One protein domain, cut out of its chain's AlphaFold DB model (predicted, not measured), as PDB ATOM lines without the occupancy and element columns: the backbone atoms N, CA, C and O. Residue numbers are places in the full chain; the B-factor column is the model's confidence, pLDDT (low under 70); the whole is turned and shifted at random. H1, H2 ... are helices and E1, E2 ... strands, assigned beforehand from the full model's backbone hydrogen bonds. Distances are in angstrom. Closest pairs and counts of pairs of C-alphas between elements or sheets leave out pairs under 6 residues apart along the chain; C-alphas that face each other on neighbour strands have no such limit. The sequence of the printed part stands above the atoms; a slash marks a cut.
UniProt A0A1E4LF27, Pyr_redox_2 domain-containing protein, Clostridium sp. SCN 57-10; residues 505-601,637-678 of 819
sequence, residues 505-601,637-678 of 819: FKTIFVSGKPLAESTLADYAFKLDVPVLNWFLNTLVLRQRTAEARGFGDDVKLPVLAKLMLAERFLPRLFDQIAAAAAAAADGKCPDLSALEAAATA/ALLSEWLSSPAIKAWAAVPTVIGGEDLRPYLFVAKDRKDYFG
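This is residues 505 to 601 and 637 to 678 of the 819 residues of the protein "Pyr_redox_2 domain-containing protein" of Clostridium sp. SCN 57-10 (UniProt A0A1E4LF27). A head of short, mostly crossed helices, H2 to H7, has the longest helix, H1, running out from one side of it, and beyond H1 a two-stranded hairpin, E1 and E2, sticks out as a thin arm. Within the head, H2, H3 and H7 make one group, on which the later part of H1 packs, and H4, H5 and H6 make a second group beside it. The printed part has 139 residues with two named strands and seven named helices, in the order E1 E2 H1 H2 H3 H4 H5 H6 H7; the sheet, order E1 - E2, is antiparallel and the class is mostly helix. The whole is loose, with a radius of gyration of the C-alphas of 19.5 A, and elongated, spanning 66 by 36 by 24 A, the arm making much of the length.

The printed part begins with E1, residues 505 to 511, 20.0 A long, whose C-alpha 505 is at (183.440, 190.979, 193.961). E2, residues 523 to 528, is 16.4 A long. H1 holds residues 530 to 548 and is 26.1 A long, ending with C-alpha 548 at (189.482, 177.695, 223.195). H2, residues 557 to 569, and H3, residues 571 to 583, are each 18.1 A long. H4, residues 590 to 600, is 15.6 A long. After the cut come H5, residues 637 to 644, 10.8 A, and H6, residues 646 to 652, 9.9 A. H7, residues 664 to 669, is 8.8 A long and ends with C-alpha 669 at (187.492, 171.233, 214.633).

E1 and E2 form a hairpin of antiparallel strands, at 170 degrees between their directions; N 508 and O 526 are 2.9 A apart and N 528 and O 506 are 2.8 A apart, both within hydrogen-bond range. Both strands are apart from H2, H3, H4, H5, H6 and H7. H1 touches H2 with residues 539 to 543 alone, opposite ways at a steep tilt of 53 degrees; the closest C-alphas, of Leu 539 and Ala 561, are 6.8 A apart. H1 touches H7 with residues 542 to 546 alone, closest at the C-alphas of Arg 542 and Val 669, 5.7 A. H2 touches H3 at a steep tilt of 54 degrees, opposite ways, with the C-alphas of Glu 567 and Phe 574 closest at 5.2 A; H2 does so with residues 563 to 567 alone and H3 with 573 to 575 alone. H7 only just touches H2, with 3 pairs of C-alphas within 8 A, the closest those of Leu 560 and Tyr 666, 5.9 A. H7 also only just touches H3, again with 3 pairs, the C-alphas of Ala 581 and Arg 664 closest at 6.8 A. H4 and H5 touch at a shallow tilt of 18 degrees, the same way, closest at the C-alphas of Asp 591 and Leu 639, 5.7 A. H4 touches H6 about perpendicular, at 78 degrees, closest at the C-alphas of Glu 596 and Ala 652, 5.1 A. H5 and H6 touch only at the corner, and only just, with 3 pairs; the C-alphas of Trp 642 and Ile 648 are closest at 6.0 A. H2 and H6 are close but not clearly touching, with the C-alphas of Ala 566 and Trp 651 closest at 7.6 A. In H1 to H7 every O i to N i+4 pair is within hydrogen-bond range.

The two C-alphas farthest apart, of Glu 517 and Ala 637, are 66.9 A apart. Residues 602 to 636 are not printed, and C-alphas 601 and 637 are 20.7 A apart across the cut. The links E1 to E2 and H6 to H7 are long, each with 11 residues. The mean pLDDT of the printed part is 73.2; residues 505 to 533, 600 to 601 and 670 to 678 are under 70.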
ATOM      1  N   PHE A 505     182.142 190.341 193.753       50.28
ATOM      2  CA  PHE A 505     183.440 190.979 193.961       50.28
ATOM      3  C   PHE A 505     183.213 192.443 194.310       50.28
ATOM      4  O   PHE A 505     182.609 193.174 193.519       50.28
ATOM      5  N   LYS A 506     183.692 192.878 195.478       49.81
ATOM      6  CA  LYS A 506     183.669 194.288 195.863       49.81
ATOM      7  C   LYS A 506     185.096 194.799 196.017       49.81
ATOM      8  O   LYS A 506     185.803 194.434 196.950       49.81
ATOM      9  N   THR A 507     185.524 195.642 195.086       50.00
ATOM     10  CA  THR A 507     186.824 196.323 195.136       50.00
ATOM     11  C   THR A 507     186.622 197.756 195.588       50.00
ATOM     12  O   THR A 507     185.887 198.505 194.939       50.00
ATOM     13  N   ILE A 508     187.278 198.128 196.684       51.38
ATOM     14  CA  ILE A 508     187.232 199.473 197.251       51.38
ATOM     15  C   ILE A 508     188.652 200.025 197.268       51.38
ATOM     16  O   ILE A 508     189.543 199.420 197.867       51.38
ATOM     17  N   PHE A 509     188.845 201.175 196.631       47.47
ATOM     18  CA  PHE A 509     190.093 201.924 196.685       47.47
ATOM     19  C   PHE A 509     189.828 203.311 197.273       47.47
ATOM     20  O   PHE A 509     188.981 204.055 196.766       47.47
ATOM     21  N   VAL A 510     190.511 203.633 198.372       46.88
ATOM     22  CA  VAL A 510     190.315 204.876 199.128       46.88
ATOM     23  C   VAL A 510     191.652 205.586 199.287       46.88
ATOM     24  O   VAL A 510     192.655 204.952 199.608       46.88
ATOM     25  N   SER A 511     191.644 206.898 199.072       48.66
ATOM     26  CA  SER A 511     192.746 207.795 199.416       48.66
ATOM     27  C   SER A 511     192.380 208.589 200.661       48.66
ATOM     28  O   SER A 511     191.292 209.148 200.701       48.66
ATOM     29  N   GLY A 512     193.254 208.679 201.658       45.22
ATOM     30  CA  GLY A 512     193.059 209.485 202.868       45.22
ATOM     31  C   GLY A 512     193.192 210.997 202.646       45.22
ATOM     32  O   GLY A 512     192.830 211.770 203.530       45.22
ATOM     33  N   LYS A 513     193.679 211.425 201.473       57.50
ATOM     34  CA  LYS A 513     193.865 212.828 201.058       57.50
ATOM     35  C   LYS A 513     193.406 213.044 199.604       57.50
ATOM     36  O   LYS A 513     193.235 212.063 198.870       57.50
ATOM     37  N   PRO A 514     193.225 214.301 199.151       53.66
ATOM     38  CA  PRO A 514     193.026 214.613 197.735       53.66
ATOM     39  C   PRO A 514     194.143 214.005 196.873       53.66
ATOM     40  O   PRO A 514     195.316 214.050 197.250       53.66
ATOM     41  N   LEU A 515     193.791 213.441 195.708       51.78
ATOM     42  CA  LEU A 515     194.720 212.663 194.865       51.78
ATOM     43  C   LEU A 515     196.025 213.398 194.511       51.78
ATOM     44  O   LEU A 515     197.030 212.743 194.269       51.78
ATOM     45  N   ALA A 516     196.007 214.731 194.466       51.66
ATOM     46  CA  ALA A 516     197.165 215.546 194.106       51.66
ATOM     47  C   ALA A 516     198.266 215.591 195.187       51.66
ATOM     48  O   ALA A 516     199.399 215.944 194.875       51.66
ATOM     49  N   GLU A 517     197.950 215.234 196.437       47.72
ATOM     50  CA  GLU A 517     198.828 215.424 197.608       47.72
ATOM     51  C   GLU A 517     199.043 214.130 198.419       47.72
ATOM     52  O   GLU A 517     199.564 214.150 199.534       47.72
ATOM     53  N   SER A 518     198.601 212.991 197.887       48.47
ATOM     54  CA  SER A 518     198.598 211.712 198.602       48.47
ATOM     55  C   SER A 518     199.925 210.961 198.437       48.47
ATOM     56  O   SER A 518     200.459 210.861 197.333       48.47
ATOM     57  N   THR A 519     200.444 210.395 199.528       52.25
ATOM     58  CA  THR A 519     201.616 209.495 199.539       52.25
ATOM     59  C   THR A 519     201.176 208.030 199.687       52.25
ATOM     60  O   THR A 519     200.014 207.772 199.986       52.25
ATOM     61  N   LEU A 520     202.061 207.035 199.499       38.97
ATOM     62  CA  LEU A 520     201.668 205.608 199.566       38.97
ATOM     63  C   LEU A 520     201.008 205.191 200.882       38.97
ATOM     64  O   LEU A 520     200.146 204.318 200.870       38.97
ATOM     65  N   ALA A 521     201.397 205.807 201.999       45.66
ATOM     66  CA  ALA A 521     200.821 205.502 203.304       45.66
ATOM     67  C   ALA A 521     199.358 205.972 203.431       45.66
ATOM     68  O   ALA A 521     198.646 205.534 204.329       45.66
ATOM     69  N   ASP A 522     198.911 206.850 202.526       45.88
ATOM     70  CA  ASP A 522     197.575 207.434 202.523       45.88
ATOM     71  C   ASP A 522     196.571 206.613 201.680       45.88
ATOM     72  O   ASP A 522     195.389 206.953 201.655       45.88
ATOM     73  N   TYR A 523     196.992 205.539 200.995       47.88
ATOM     74  CA  TYR A 523     196.117 204.720 200.143       47.88
ATOM     75  C   TYR A 523     195.763 203.369 200.772       47.88
ATOM     76  O   TYR A 523     196.625 202.626 201.233       47.88
ATOM     77  N   ALA A 524     194.481 203.000 200.705       46.66
ATOM     78  CA  ALA A 524     193.978 201.709 201.161       46.66
ATOM     79  C   ALA A 524     193.213 200.987 200.042       46.66
ATOM     80  O   ALA A 524     192.273 201.526 199.451       46.66
ATOM     81  N   PHE A 525     193.598 199.737 199.776       46.34
ATOM     82  CA  PHE A 525     192.929 198.850 198.826       46.34
ATOM     83  C   PHE A 525     192.304 197.664 199.557       46.34
ATOM     84  O   PHE A 525     192.976 196.942 200.291       46.34
ATOM     85  N   LYS A 526     191.011 197.436 199.321       47.72
ATOM     86  CA  LYS A 526     190.278 196.285 199.848       47.72
ATOM     87  C   LYS A 526     189.623 195.520 198.703       47.72
ATOM     88  O   LYS A 526     188.740 196.046 198.027       47.72
ATOM     89  N   LEU A 527     190.026 194.262 198.531       48.06
ATOM     90  CA  LEU A 527     189.341 193.284 197.688       48.06
ATOM     91  C   LEU A 527     188.491 192.380 198.582       48.06
ATOM     92  O   LEU A 527     189.007 191.604 199.381       48.06
ATOM     93  N   ASP A 528     187.181 192.492 198.445       53.94
ATOM     94  CA  ASP A 528     186.209 191.706 199.187       53.94
ATOM     95  C   ASP A 528     185.623 190.639 198.249       53.94
ATOM     96  O   ASP A 528     184.890 190.942 197.301       53.94
ATOM     97  N   VAL A 529     186.027 189.384 198.478       63.09
ATOM     98  CA  VAL A 529     185.521 188.197 197.777       63.09
ATOM     99  C   VAL A 529     184.690 187.403 198.784       63.09
ATOM    100  O   VAL A 529     185.273 186.734 199.641       63.09
ATOM    101  N   PRO A 530     183.349 187.417 198.704       61.00
ATOM    102  CA  PRO A 530     182.483 186.830 199.727       61.00
ATOM    103  C   PRO A 530     182.762 185.347 200.004       61.00
ATOM    104  O   PRO A 530     182.701 184.908 201.147       61.00
ATOM    105  N   VAL A 531     183.125 184.576 198.972       62.91
ATOM    106  CA  VAL A 531     183.448 183.145 199.109       62.91
ATOM    107  C   VAL A 531     184.786 182.930 199.820       62.91
ATOM    108  O   VAL A 531     184.890 182.047 200.671       62.91
ATOM    109  N   LEU A 532     185.801 183.741 199.507       65.00
ATOM    110  CA  LEU A 532     187.109 183.645 200.155       65.00
ATOM    111  C   LEU A 532     187.033 184.143 201.601       65.00
ATOM    112  O   LEU A 532     187.584 183.508 202.490       65.00
ATOM    113  N   ASN A 533     186.281 185.217 201.842       68.88
ATOM    114  CA  ASN A 533     186.023 185.736 203.180       68.88
ATOM    115  C   ASN A 533     185.238 184.738 204.024       68.88
ATOM    116  O   ASN A 533     185.597 184.514 205.173       68.88
ATOM    117  N   TRP A 534     184.227 184.069 203.463       75.50
ATOM    118  CA  TRP A 534     183.567 182.960 204.147       75.50
ATOM    119  C   TRP A 534     184.564 181.858 204.525       75.50
ATOM    120  O   TRP A 534     184.578 181.427 205.677       75.50
ATOM    121  N   PHE A 535     185.422 181.433 203.593       76.75
ATOM    122  CA  PHE A 535     186.399 180.374 203.848       76.75
ATOM    123  C   PHE A 535     187.413 180.774 204.929       76.75
ATOM    124  O   PHE A 535     187.604 180.027 205.884       76.75
ATOM    125  N   LEU A 536     188.007 181.966 204.824       75.50
ATOM    126  CA  LEU A 536     188.971 182.495 205.793       75.50
ATOM    127  C   LEU A 536     188.331 182.716 207.167       75.50
ATOM    128  O   LEU A 536     188.897 182.300 208.172       75.50
ATOM    129  N   ASN A 537     187.127 183.291 207.224       77.25
ATOM    130  CA  ASN A 537     186.398 183.470 208.480       77.25
ATOM    131  C   ASN A 537     186.078 182.122 209.131       77.25
ATOM    132  O   ASN A 537     186.218 181.979 210.342       77.25
ATOM    133  N   THR A 538     185.691 181.121 208.336       76.31
ATOM    134  CA  THR A 538     185.423 179.767 208.837       76.31
ATOM    135  C   THR A 538     186.708 179.104 209.335       76.31
ATOM    136  O   THR A 538     186.696 178.499 210.402       76.31
ATOM    137  N   LEU A 539     187.823 179.253 208.615       80.75
ATOM    138  CA  LEU A 539     189.133 178.719 208.994       80.75
ATOM    139  C   LEU A 539     189.626 179.323 210.319       80.75
ATOM    140  O   LEU A 539     190.017 178.586 211.222       80.75
ATOM    141  N   VAL A 540     189.537 180.648 210.465       78.69
ATOM    142  CA  VAL A 540     189.928 181.371 211.688       78.69
ATOM    143  C   VAL A 540     189.015 181.015 212.860       78.69
ATOM    144  O   VAL A 540     189.490 180.798 213.970       78.69
ATOM    145  N   LEU A 541     187.702 180.922 212.635       80.25
ATOM    146  CA  LEU A 541     186.750 180.545 213.681       80.25
ATOM    147  C   LEU A 541     187.008 179.121 214.191       80.25
ATOM    148  O   LEU A 541     186.963 178.867 215.393       80.25
ATOM    149  N   ARG A 542     187.343 178.208 213.280       81.06
ATOM    150  CA  ARG A 542     187.728 176.830 213.583       81.06
ATOM    151  C   ARG A 542     189.044 176.767 214.367       81.06
ATOM    152  O   ARG A 542     189.081 176.130 215.415       81.06
ATOM    153  N   GLN A 543     190.074 177.503 213.955       80.00
ATOM    154  CA  GLN A 543     191.323 177.609 214.719       80.00
ATOM    155  C   GLN A 543     191.086 178.148 216.139       80.00
ATOM    156  O   GLN A 543     191.501 177.524 217.110       80.00
ATOM    157  N   ARG A 544     190.331 179.243 216.284       79.81
ATOM    158  CA  ARG A 544     189.985 179.792 217.607       79.81
ATOM    159  C   ARG A 544     189.174 178.822 218.461       79.81
ATOM    160  O   ARG A 544     189.276 178.838 219.681       79.81
ATOM    161  N   THR A 545     188.371 177.963 217.834       77.25
ATOM    162  CA  THR A 545     187.648 176.892 218.534       77.25
ATOM    163  C   THR A 545     188.610 175.824 219.062       77.25
ATOM    164  O   THR A 545     188.392 175.312 220.158       77.25
ATOM    165  N   ALA A 546     189.672 175.503 218.318       79.31
ATOM    166  CA  ALA A 546     190.732 174.601 218.771       79.31
ATOM    167  C   ALA A 546     191.511 175.199 219.955       79.31
ATOM    168  O   ALA A 546     191.692 174.536 220.976       79.31
ATOM    169  N   GLU A 547     191.889 176.477 219.850       79.56
ATOM    170  CA  GLU A 547     192.555 177.241 220.914       79.56
ATOM    171  C   GLU A 547     191.697 177.285 222.188       79.56
ATOM    172  O   GLU A 547     192.161 176.915 223.263       79.56
ATOM    173  N   ALA A 548     190.411 177.632 222.065       74.19
ATOM    174  CA  ALA A 548     189.482 177.695 223.195       74.19
ATOM    175  C   ALA A 548     189.251 176.339 223.886       74.19
ATOM    176  O   ALA A 548     188.822 176.298 225.037       74.19
ATOM    177  N   ARG A 549     189.505 175.228 223.189       73.81
ATOM    178  CA  ARG A 549     189.350 173.866 223.716       73.81
ATOM    179  C   ARG A 549     190.671 173.228 224.158       73.81
ATOM    180  O   ARG A 549     190.659 172.069 224.559       73.81
ATOM    181  N   GLY A 550     191.778 173.973 224.119       75.31
ATOM    182  CA  GLY A 550     193.058 173.559 224.696       75.31
ATOM    183  C   GLY A 550     193.925 172.649 223.821       75.31
ATOM    184  O   GLY A 550     194.841 172.036 224.354       75.31
ATOM    185  N   PHE A 551     193.663 172.556 222.513       79.19
ATOM    186  CA  PHE A 551     194.491 171.782 221.566       79.19
ATOM    187  C   PHE A 551     194.832 172.585 220.292       79.19
ATOM    188  O   PHE A 551     195.074 172.033 219.222       79.19
ATOM    189  N   GLY A 552     194.834 173.920 220.385       71.25
ATOM    190  CA  GLY A 552     195.146 174.812 219.259       71.25
ATOM    191  C   GLY A 552     196.538 174.584 218.658       71.25
ATOM    192  O   GLY A 552     196.682 174.645 217.438       71.25
ATOM    193  N   ASP A 553     197.523 174.238 219.491       76.69
ATOM    194  CA  ASP A 553     198.905 173.962 219.070       76.69
ATOM    195  C   ASP A 553     199.025 172.698 218.196       76.69
ATOM    196  O   ASP A 553     199.938 172.589 217.374       76.69
ATOM    197  N   ASP A 554     198.059 171.778 218.303       76.81
ATOM    198  CA  ASP A 554     198.004 170.543 217.514       76.81
ATOM    199  C   ASP A 554     197.395 170.761 216.111       76.81
ATOM    200  O   ASP A 554     197.438 169.867 215.260       76.81
ATOM    201  N   VAL A 555     196.830 171.947 215.836       81.31
ATOM    202  CA  VAL A 555     196.106 172.261 214.593       81.31
ATOM    203  C   VAL A 555     196.884 173.251 213.723       81.31
ATOM    204  O   VAL A 555     196.791 174.470 213.851       81.31
ATOM    205  N   LYS A 556     197.592 172.727 212.722       86.06
ATOM    206  CA  LYS A 556     198.277 173.528 211.699       86.06
ATOM    207  C   LYS A 556     197.282 174.086 210.671       86.06
ATOM    208  O   LYS A 556     196.646 173.340 209.926       86.06
ATOM    209  N   LEU A 557     197.220 175.412 210.547       81.69
ATOM    210  CA  LEU A 557     196.385 176.138 209.573       81.69
ATOM    211  C   LEU A 557     196.434 175.579 208.130       81.69
ATOM    212  O   LEU A 557     195.367 175.390 207.544       81.69
ATOM    213  N   PRO A 558     197.610 175.266 207.539       84.56
ATOM    214  CA  PRO A 558     197.674 174.718 206.180       84.56
ATOM    215  C   PRO A 558     197.021 173.337 206.038       84.56
ATOM    216  O   PRO A 558     196.405 173.050 205.009       84.56
ATOM    217  N   VAL A 559     197.143 172.491 207.067       85.69
ATOM    218  CA  VAL A 559     196.562 171.138 207.110       85.69
ATOM    219  C   VAL A 559     195.043 171.239 207.240       85.69
ATOM    220  O   VAL A 559     194.308 170.641 206.452       85.69
ATOM    221  N   LEU A 560     194.571 172.095 208.153       85.19
ATOM    222  CA  LEU A 560     193.150 172.391 208.326       85.19
ATOM    223  C   LEU A 560     192.532 172.947 207.036       85.19
ATOM    224  O   LEU A 560     191.477 172.485 206.610       85.19
ATOM    225  N   ALA A 561     193.205 173.881 206.360       85.31
ATOM    226  CA  ALA A 561     192.726 174.454 205.106       85.31
ATOM    227  C   ALA A 561     192.610 173.404 203.984       85.31
ATOM    228  O   ALA A 561     191.595 173.376 203.286       85.31
ATOM    229  N   LYS A 562     193.599 172.508 203.820       88.06
ATOM    230  CA  LYS A 562     193.542 171.434 202.804       88.06
ATOM    231  C   LYS A 562     192.386 170.461 203.070       88.06
ATOM    232  O   LYS A 562     191.687 170.081 202.125       88.06
ATOM    233  N   LEU A 563     192.137 170.123 204.337       86.25
ATOM    234  CA  LEU A 563     190.990 169.307 204.752       86.25
ATOM    235  C   LEU A 563     189.651 170.020 204.528       86.25
ATOM    236  O   LEU A 563     188.727 169.407 204.006       86.25
ATOM    237  N   MET A 564     189.551 171.319 204.824       85.50
ATOM    238  CA  MET A 564     188.345 172.118 204.558       85.50
ATOM    239  C   MET A 564     188.018 172.217 203.064       85.50
ATOM    240  O   MET A 564     186.850 172.255 202.671       85.50
ATOM    241  N   LEU A 565     189.041 172.243 202.207       85.56
ATOM    242  CA  LEU A 565     188.853 172.179 200.758       85.56
ATOM    243  C   LEU A 565     188.335 170.802 200.318       85.56
ATOM    244  O   LEU A 565     187.435 170.746 199.477       85.56
ATOM    245  N   ALA A 566     188.837 169.708 200.903       85.94
ATOM    246  CA  ALA A 566     188.275 168.374 200.673       85.94
ATOM    247  C   ALA A 566     186.821 168.284 201.157       85.94
ATOM    248  O   ALA A 566     185.963 167.867 200.389       85.94
ATOM    249  N   GLU A 567     186.518 168.751 202.370       84.25
ATOM    250  CA  GLU A 567     185.160 168.792 202.938       84.25
ATOM    251  C   GLU A 567     184.178 169.506 201.995       84.25
ATOM    252  O   GLU A 567     183.065 169.037 201.752       84.25
ATOM    253  N   ARG A 568     184.601 170.635 201.411       82.00
ATOM    254  CA  ARG A 568     183.740 171.461 200.561       82.00
ATOM    255  C   ARG A 568     183.572 170.927 199.139       82.00
ATOM    256  O   ARG A 568     182.467 171.000 198.602       82.00
ATOM    257  N   PHE A 569     184.656 170.484 198.504       81.56
ATOM    258  CA  PHE A 569     184.672 170.180 197.066       81.56
ATOM    259  C   PHE A 569     184.701 168.682 196.754       81.56
ATOM    260  O   PHE A 569     184.274 168.281 195.673       81.56
ATOM    261  N   LEU A 570     185.171 167.857 197.689       86.00
ATOM    262  CA  LEU A 570     185.283 166.404 197.568       86.00
ATOM    263  C   LEU A 570     184.714 165.725 198.834       86.00
ATOM    264  O   LEU A 570     185.430 164.982 199.505       86.00
ATOM    265  N   PRO A 571     183.426 165.940 199.173       81.50
ATOM    266  CA  PRO A 571     182.857 165.509 200.454       81.50
ATOM    267  C   PRO A 571     182.947 163.993 200.670       81.50
ATOM    268  O   PRO A 571     183.161 163.544 201.788       81.50
ATOM    269  N   ARG A 572     182.860 163.193 199.598       81.25
ATOM    270  CA  ARG A 572     183.045 161.734 199.663       81.25
ATOM    271  C   ARG A 572     184.480 161.345 200.037       81.25
ATOM    272  O   ARG A 572     184.657 160.444 200.843       81.25
ATOM    273  N   LEU A 573     185.480 162.033 199.479       85.50
ATOM    274  CA  LEU A 573     186.885 161.817 199.837       85.50
ATOM    275  C   LEU A 573     187.128 162.222 201.292       85.50
ATOM    276  O   LEU A 573     187.762 161.479 202.030       85.50
ATOM    277  N   PHE A 574     186.589 163.369 201.714       86.56
ATOM    278  CA  PHE A 574     186.666 163.809 203.106       86.56
ATOM    279  C   PHE A 574     186.033 162.791 204.062       86.56
ATOM    280  O   PHE A 574     186.671 162.417 205.037       86.56
ATOM    281  N   ASP A 575     184.833 162.286 203.755       80.94
ATOM    282  CA  ASP A 575     184.153 161.261 204.557       80.94
ATOM    283  C   ASP A 575     184.990 159.972 204.662       80.94
ATOM    284  O   ASP A 575     185.088 159.387 205.739       80.94
ATOM    285  N   GLN A 576     185.623 159.541 203.564       84.62
ATOM    286  CA  GLN A 576     186.489 158.357 203.543       84.62
ATOM    287  C   GLN A 576     187.785 158.574 204.341       84.62
ATOM    288  O   GLN A 576     188.179 157.695 205.103       84.62
ATOM    289  N   ILE A 577     188.421 159.748 204.223       84.75
ATOM    290  CA  ILE A 577     189.594 160.124 205.029       84.75
ATOM    291  C   ILE A 577     189.217 160.186 206.511       84.75
ATOM    292  O   ILE A 577     189.945 159.661 207.348       84.75
ATOM    293  N   ALA A 578     188.073 160.791 206.836       81.88
ATOM    294  CA  ALA A 578     187.582 160.913 208.202       81.88
ATOM    295  C   ALA A 578     187.297 159.542 208.825       81.88
ATOM    296  O   ALA A 578     187.710 159.290 209.953       81.88
ATOM    297  N   ALA A 579     186.647 158.642 208.081       79.44
ATOM    298  CA  ALA A 579     186.384 157.277 208.525       79.44
ATOM    299  C   ALA A 579     187.680 156.472 208.715       79.44
ATOM    300  O   ALA A 579     187.840 155.803 209.735       79.44
ATOM    301  N   ALA A 580     188.626 156.573 207.775       80.06
ATOM    302  CA  ALA A 580     189.913 155.888 207.868       80.06
ATOM    303  C   ALA A 580     190.756 156.400 209.049       80.06
ATOM    304  O   ALA A 580     191.296 155.602 209.810       80.06
ATOM    305  N   ALA A 581     190.824 157.720 209.246       81.69
ATOM    306  CA  ALA A 581     191.546 158.330 210.359       81.69
ATOM    307  C   ALA A 581     190.883 158.053 211.719       81.69
ATOM    308  O   ALA A 581     191.581 157.909 212.718       81.69
ATOM    309  N   ALA A 582     189.550 157.951 211.777       73.94
ATOM    310  CA  ALA A 582     188.834 157.583 212.999       73.94
ATOM    311  C   ALA A 582     189.025 156.103 213.378       73.94
ATOM    312  O   ALA A 582     189.029 155.778 214.563       73.94
ATOM    313  N   ALA A 583     189.189 155.216 212.390       71.69
ATOM    314  CA  ALA A 583     189.426 153.789 212.609       71.69
ATOM    315  C   ALA A 583     190.896 153.452 212.938       71.69
ATOM    316  O   ALA A 583     191.165 152.417 213.547       71.69
ATOM    317  N   ALA A 584     191.848 154.303 212.544       74.12
ATOM    318  CA  ALA A 584     193.274 154.099 212.784       74.12
ATOM    319  C   ALA A 584     193.683 154.458 214.228       74.12
ATOM    320  O   ALA A 584     193.342 155.523 214.743       74.12
ATOM    321  N   ALA A 585     194.471 153.593 214.879       71.12
ATOM    322  CA  ALA A 585     194.913 153.790 216.266       71.12
ATOM    323  C   ALA A 585     195.774 155.059 216.456       71.12
ATOM    324  O   ALA A 585     195.682 155.742 217.481       71.12
ATOM    325  N   ASP A 586     196.576 155.397 215.448       75.38
ATOM    326  CA  ASP A 586     197.470 156.556 215.398       75.38
ATOM    327  C   ASP A 586     196.850 157.780 214.698       75.38
ATOM    328  O   ASP A 586     197.504 158.817 214.598       75.38
ATOM    329  N   GLY A 587     195.600 157.680 214.229       73.81
ATOM    330  CA  GLY A 587     194.895 158.763 213.538       73.81
ATOM    331  C   GLY A 587     195.421 159.085 212.134       73.81
ATOM    332  O   GLY A 587     195.015 160.095 211.551       73.81
ATOM    333  N   LYS A 588     196.317 158.249 211.587       85.19
ATOM    334  CA  LYS A 588     196.951 158.444 210.277       85.19
ATOM    335  C   LYS A 588     196.246 157.637 209.197       85.19
ATOM    336  O   LYS A 588     195.707 156.561 209.442       85.19
ATOM    337  N   CYS A 589     196.279 158.141 207.966       84.38
ATOM    338  CA  CYS A 589     195.680 157.465 206.820       84.38
ATOM    339  C   CYS A 589     196.780 156.969 205.857       84.38
ATOM    340  O   CYS A 589     197.332 157.769 205.091       84.38
ATOM    341  N   PRO A 590     197.122 155.665 205.862       79.50
ATOM    342  CA  PRO A 590     198.191 155.125 205.017       79.50
ATOM    343  C   PRO A 590     197.855 155.208 203.519       79.50
ATOM    344  O   PRO A 590     198.720 155.558 202.718       79.50
ATOM    345  N   ASP A 591     196.588 154.998 203.146       83.38
ATOM    346  CA  ASP A 591     196.117 155.148 201.762       83.38
ATOM    347  C   ASP A 591     196.254 156.603 201.270       83.38
ATOM    348  O   ASP A 591     196.578 156.848 200.107       83.38
ATOM    349  N   LEU A 592     196.073 157.591 202.157       86.44
ATOM    350  CA  LEU A 592     196.235 159.010 201.820       86.44
ATOM    351  C   LEU A 592     197.707 159.358 201.581       86.44
ATOM    352  O   LEU A 592     198.021 160.080 200.637       86.44
ATOM    353  N   SER A 593     198.609 158.786 202.381       85.75
ATOM    354  CA  SER A 593     200.056 158.918 202.171       85.75
ATOM    355  C   SER A 593     200.488 158.341 200.818       85.75
ATOM    356  O   SER A 593     201.262 158.969 200.094       85.75
ATOM    357  N   ALA A 594     199.953 157.175 200.439       84.56
ATOM    358  CA  ALA A 594     200.228 156.553 199.144       84.56
ATOM    359  C   ALA A 594     199.682 157.384 197.967       84.56
ATOM    360  O   ALA A 594     200.353 157.531 196.943       84.56
ATOM    361  N   LEU A 595     198.496 157.980 198.122       85.75
ATOM    362  CA  LEU A 595     197.893 158.869 197.128       85.75
ATOM    363  C   LEU A 595     198.717 160.151 196.914       85.75
ATOM    364  O   LEU A 595     198.943 160.550 195.770       85.75
ATOM    365  N   GLU A 596     199.174 160.800 197.989       87.56
ATOM    366  CA  GLU A 596     199.998 162.016 197.909       87.56
ATOM    367  C   GLU A 596     201.384 161.728 197.309       87.56
ATOM    368  O   GLU A 596     201.875 162.513 196.492       87.56
ATOM    369  N   ALA A 597     201.977 160.570 197.622       84.19
ATOM    370  CA  ALA A 597     203.215 160.103 196.996       84.19
ATOM    371  C   ALA A 597     203.043 159.853 195.484       84.19
ATOM    372  O   ALA A 597     203.874 160.274 194.681       84.19
ATOM    373  N   ALA A 598     201.930 159.236 195.070       81.56
ATOM    374  CA  ALA A 598     201.621 159.015 193.656       81.56
ATOM    375  C   ALA A 598     201.329 160.321 192.891       81.56
ATOM    376  O   ALA A 598     201.593 160.405 191.694       81.56
ATOM    377  N   ALA A 599     200.787 161.343 193.561       76.31
ATOM    378  CA  ALA A 599     200.484 162.642 192.957       76.31
ATOM    379  C   ALA A 599     201.715 163.559 192.818       76.31
ATOM    380  O   ALA A 599     201.743 164.417 191.933       76.31
ATOM    381  N   THR A 600     202.724 163.386 193.677       67.19
ATOM    382  CA  THR A 600     203.984 164.155 193.664       67.19
ATOM    383  C   THR A 600     205.075 163.521 192.798       67.19
ATOM    384  O   THR A 600     205.976 164.229 192.347       67.19
ATOM    385  N   ALA A 601     204.968 162.227 192.484       62.09
ATOM    386  CA  ALA A 601     205.792 161.553 191.485       62.09
ATOM    387  C   ALA A 601     205.434 162.039 190.064       62.09
ATOM    388  O   ALA A 601     204.640 161.422 189.356       62.09
ATOM    389  N   ALA A 637     191.224 148.723 198.025       73.94
ATOM    390  CA  ALA A 637     190.207 149.107 197.046       73.94
ATOM    391  C   ALA A 637     189.944 150.630 197.062       73.94
ATOM    392  O   ALA A 637     189.724 151.226 196.006       73.94
ATOM    393  N   LEU A 638     190.069 151.275 198.231       78.50
ATOM    394  CA  LEU A 638     189.955 152.730 198.392       78.50
ATOM    395  C   LEU A 638     191.055 153.486 197.636       78.50
ATOM    396  O   LEU A 638     190.765 154.455 196.935       78.50
ATOM    397  N   LEU A 639     192.303 153.015 197.706       82.81
ATOM    398  CA  LEU A 639     193.421 153.623 196.983       82.81
ATOM    399  C   LEU A 639     193.219 153.529 195.462       82.81
ATOM    400  O   LEU A 639     193.462 154.501 194.744       82.81
ATOM    401  N   SER A 640     192.712 152.394 194.969       81.88
ATOM    402  CA  SER A 640     192.400 152.218 193.542       81.88
ATOM    403  C   SER A 640     191.279 153.158 193.068       81.88
ATOM    404  O   SER A 640     191.388 153.770 192.002       81.88
ATOM    405  N   GLU A 641     190.247 153.365 193.896       84.88
ATOM    406  CA  GLU A 641     189.168 154.324 193.638       84.88
ATOM    407  C   GLU A 641     189.724 155.754 193.562       84.88
ATOM    408  O   GLU A 641     189.448 156.487 192.609       84.88
ATOM    409  N   TRP A 642     190.570 156.145 194.517       87.56
ATOM    410  CA  TRP A 642     191.166 157.481 194.567       87.56
ATOM    411  C   TRP A 642     192.088 157.759 193.380       87.56
ATOM    412  O   TRP A 642     192.013 158.833 192.775       87.56
ATOM    413  N   LEU A 643     192.897 156.776 192.981       84.19
ATOM    414  CA  LEU A 643     193.766 156.861 191.808       84.19
ATOM    415  C   LEU A 643     192.996 156.824 190.477       84.19
ATOM    416  O   LEU A 643     193.548 157.213 189.447       84.19
ATOM    417  N   SER A 644     191.728 156.416 190.451       84.88
ATOM    418  CA  SER A 644     190.908 156.498 189.234       84.88
ATOM    419  C   SER A 644     190.367 157.911 188.967       84.88
ATOM    420  O   SER A 644     190.066 158.254 187.824       84.88
ATOM    421  N   SER A 645     190.289 158.766 189.996       87.19
ATOM    422  CA  SER A 645     189.662 160.089 189.911       87.19
ATOM    423  C   SER A 645     190.676 161.215 189.649       87.19
ATOM    424  O   SER A 645     191.506 161.520 190.513       87.19
ATOM    425  N   PRO A 646     190.588 161.930 188.508       84.44
ATOM    426  CA  PRO A 646     191.466 163.066 188.218       84.44
ATOM    427  C   PRO A 646     191.341 164.212 189.232       84.44
ATOM    428  O   PRO A 646     192.320 164.898 189.514       84.44
ATOM    429  N   ALA A 647     190.149 164.413 189.804       82.88
ATOM    430  CA  ALA A 647     189.902 165.468 190.785       82.88
ATOM    431  C   ALA A 647     190.587 165.182 192.131       82.88
ATOM    432  O   ALA A 647     191.135 166.095 192.748       82.88
ATOM    433  N   ILE A 648     190.604 163.913 192.557       88.88
ATOM    434  CA  ILE A 648     191.268 163.478 193.793       88.88
ATOM    435  C   ILE A 648     192.788 163.596 193.642       88.88
ATOM    436  O   ILE A 648     193.444 164.141 194.526       88.88
ATOM    437  N   LYS A 649     193.340 163.206 192.484       86.06
ATOM    438  CA  LYS A 649     194.762 163.419 192.160       86.06
ATOM    439  C   LYS A 649     195.160 164.895 192.177       86.06
ATOM    440  O   LYS A 649     196.192 165.243 192.739       86.06
ATOM    441  N   ALA A 650     194.338 165.765 191.588       84.25
ATOM    442  CA  ALA A 650     194.600 167.202 191.565       84.25
ATOM    443  C   ALA A 650     194.574 167.826 192.972       84.25
ATOM    444  O   ALA A 650     195.398 168.684 193.274       84.25
ATOM    445  N   TRP A 651     193.662 167.379 193.842       90.69
ATOM    446  CA  TRP A 651     193.636 167.795 195.247       90.69
ATOM    447  C   TRP A 651     194.831 167.241 196.042       90.69
ATOM    448  O   TRP A 651     195.434 167.971 196.830       90.69
ATOM    449  N   ALA A 652     195.219 165.984 195.806       87.06
ATOM    450  CA  ALA A 652     196.373 165.368 196.459       87.06
ATOM    451  C   ALA A 652     197.685 166.093 196.109       87.06
ATOM    452  O   ALA A 652     198.526 166.272 196.984       87.06
ATOM    453  N   ALA A 653     197.808 166.604 194.877       84.81
ATOM    454  CA  ALA A 653     198.951 167.386 194.398       84.81
ATOM    455  C   ALA A 653     199.095 168.790 195.031       84.81
ATOM    456  O   ALA A 653     200.056 169.500 194.732       84.81
ATOM    457  N   VAL A 654     198.161 169.226 195.888       85.25
ATOM    458  CA  VAL A 654     198.307 170.481 196.644       85.25
ATOM    459  C   VAL A 654     199.502 170.354 197.611       85.25
ATOM    460  O   VAL A 654     199.534 169.378 198.362       85.25
ATOM    461  N   PRO A 655     200.441 171.328 197.659       78.62
ATOM    462  CA  PRO A 655     201.757 171.177 198.304       78.62
ATOM    463  C   PRO A 655     201.771 170.743 199.776       78.62
ATOM    464  O   PRO A 655     202.765 170.194 200.242       78.62
ATOM    465  N   THR A 656     200.700 170.997 200.530       83.69
ATOM    466  CA  THR A 656     200.599 170.577 201.932       83.69
ATOM    467  C   THR A 656     200.381 169.066 202.009       83.69
ATOM    468  O   THR A 656     199.293 168.607 201.683       83.69
ATOM    469  N   VAL A 657     201.373 168.295 202.452       85.00
ATOM    470  CA  VAL A 657     201.244 166.843 202.685       85.00
ATOM    471  C   VAL A 657     200.529 166.611 204.017       85.00
ATOM    472  O   VAL A 657     200.905 167.222 205.017       85.00
ATOM    473  N   ILE A 658     199.496 165.763 204.038       87.25
ATOM    474  CA  ILE A 658     198.685 165.507 205.244       87.25
ATOM    475  C   ILE A 658     198.585 164.023 205.620       87.25
ATOM    476  O   ILE A 658     198.162 163.717 206.730       87.25
ATOM    477  N   GLY A 659     199.002 163.092 204.757       80.31
ATOM    478  CA  GLY A 659     198.877 161.653 205.013       80.31
ATOM    479  C   GLY A 659     199.629 161.135 206.250       80.31
ATOM    480  O   GLY A 659     199.223 160.125 206.826       80.31
ATOM    481  N   GLY A 660     200.698 161.821 206.674       79.69
ATOM    482  CA  GLY A 660     201.540 161.426 207.814       79.69
ATOM    483  C   GLY A 660     201.180 162.061 209.164       79.69
ATOM    484  O   GLY A 660     201.814 161.724 210.168       79.69
ATOM    485  N   GLU A 661     200.204 162.969 209.194       83.56
ATOM    486  CA  GLU A 661     199.768 163.708 210.388       83.56
ATOM    487  C   GLU A 661     198.580 162.999 211.066       83.56
ATOM    488  O   GLU A 661     197.798 162.317 210.403       83.56
ATOM    489  N   ASP A 662     198.424 163.163 212.385       85.19
ATOM    490  CA  ASP A 662     197.214 162.715 213.091       85.19
ATOM    491  C   ASP A 662     196.057 163.655 212.736       85.19
ATOM    492  O   ASP A 662     196.055 164.834 213.096       85.19
ATOM    493  N   LEU A 663     195.067 163.148 211.999       85.19
ATOM    494  CA  LEU A 663     193.978 163.972 211.476       85.19
ATOM    495  C   LEU A 663     192.843 164.185 212.491       85.19
ATOM    496  O   LEU A 663     191.950 164.998 212.241       85.19
ATOM    497  N   ARG A 664     192.851 163.509 213.647       81.75
ATOM    498  CA  ARG A 664     191.749 163.560 214.629       81.75
ATOM    499  C   ARG A 664     191.497 164.968 215.200       81.75
ATOM    500  O   ARG A 664     190.328 165.369 215.200       81.75
ATOM    501  N   PRO A 665     192.517 165.764 215.597       80.44
ATOM    502  CA  PRO A 665     192.311 167.143 216.063       80.44
ATOM    503  C   PRO A 665     191.673 168.037 214.990       80.44
ATOM    504  O   PRO A 665     190.796 168.856 215.274       80.44
ATOM    505  N   TYR A 666     192.048 167.826 213.727       82.31
ATOM    506  CA  TYR A 666     191.531 168.574 212.581       82.31
ATOM    507  C   TYR A 666     190.077 168.211 212.259       82.31
ATOM    508  O   TYR A 666     189.254 169.097 212.027       82.31
ATOM    509  N   LEU A 667     189.739 166.917 212.291       77.56
ATOM    510  CA  LEU A 667     188.373 166.415 212.095       77.56
ATOM    511  C   LEU A 667     187.426 166.884 213.203       77.56
ATOM    512  O   LEU A 667     186.255 167.163 212.947       77.56
ATOM    513  N   PHE A 668     187.933 167.009 214.429       72.75
ATOM    514  CA  PHE A 668     187.160 167.495 215.566       72.75
ATOM    515  C   PHE A 668     186.794 168.984 215.442       72.75
ATOM    516  O   PHE A 668     185.703 169.396 215.839       72.75
ATOM    517  N   VAL A 669     187.677 169.787 214.844       73.19
ATOM    518  CA  VAL A 669     187.492 171.233 214.633       73.19
ATOM    519  C   VAL A 669     186.715 171.550 213.352       73.19
ATOM    520  O   VAL A 669     186.030 172.568 213.278       73.19
ATOM    521  N   ALA A 670     186.760 170.677 212.348       67.31
ATOM    522  CA  ALA A 670     186.049 170.857 211.082       67.31
ATOM    523  C   ALA A 670     184.509 170.715 211.175       67.31
ATOM    524  O   ALA A 670     183.815 170.827 210.169       67.31
ATOM    525  N   LYS A 671     183.938 170.465 212.358       61.72
ATOM    526  CA  LYS A 671     182.582 169.919 212.517       61.72
ATOM    527  C   LYS A 671     181.456 170.958 212.350       61.72
ATOM    528  O   LYS A 671     181.411 171.939 213.084       61.72
ATOM    529  N   ASP A 672     180.488 170.664 211.471       49.03
ATOM    530  CA  ASP A 672     179.117 171.210 211.570       49.03
ATOM    531  C   ASP A 672     177.997 170.152 211.389       49.03
ATOM    532  O   ASP A 672     176.901 170.375 211.887       49.03
ATOM    533  N   ARG A 673     178.187 168.980 210.733       45.16
ATOM    534  CA  ARG A 673     177.019 168.094 210.428       45.16
ATOM    535  C   ARG A 673     177.153 166.555 210.433       45.16
ATOM    536  O   ARG A 673     176.137 165.904 210.205       45.16
ATOM    537  N   LYS A 674     178.305 165.928 210.708       51.59
ATOM    538  CA  LYS A 674     178.418 164.445 210.768       51.59
ATOM    539  C   LYS A 674     179.315 163.967 211.916       51.59
ATOM    540  O   LYS A 674     180.333 164.593 212.211       51.59
ATOM    541  N   ASP A 675     178.922 162.871 212.567       51.31
ATOM    542  CA  ASP A 675     179.684 162.215 213.639       51.31
ATOM    543  C   ASP A 675     180.477 161.029 213.070       51.31
ATOM    544  O   ASP A 675     179.927 159.957 212.834       51.31
ATOM    545  N   TYR A 676     181.770 161.236 212.800       51.03
ATOM    546  CA  TYR A 676     182.647 160.223 212.186       51.03
ATOM    547  C   TYR A 676     183.310 159.286 213.201       51.03
ATOM    548  O   TYR A 676     183.830 158.243 212.824       51.03
ATOM    549  N   PHE A 677     183.261 159.624 214.492       51.12
ATOM    550  CA  PHE A 677     183.850 158.829 215.578       51.12
ATOM    551  C   PHE A 677     182.878 157.783 216.160       51.12
ATOM    552  O   PHE A 677     183.148 157.184 217.200       51.12
ATOM    553  N   GLY A 678     181.744 157.550 215.484       46.34
ATOM    554  CA  GLY A 678     180.723 156.578 215.876       46.34
ATOM    555  C   GLY A 678     180.085 156.860 217.242       46.34
ATOM    556  O   GLY A 678     180.326 157.886 217.877       46.34
TER     557      GLY A 678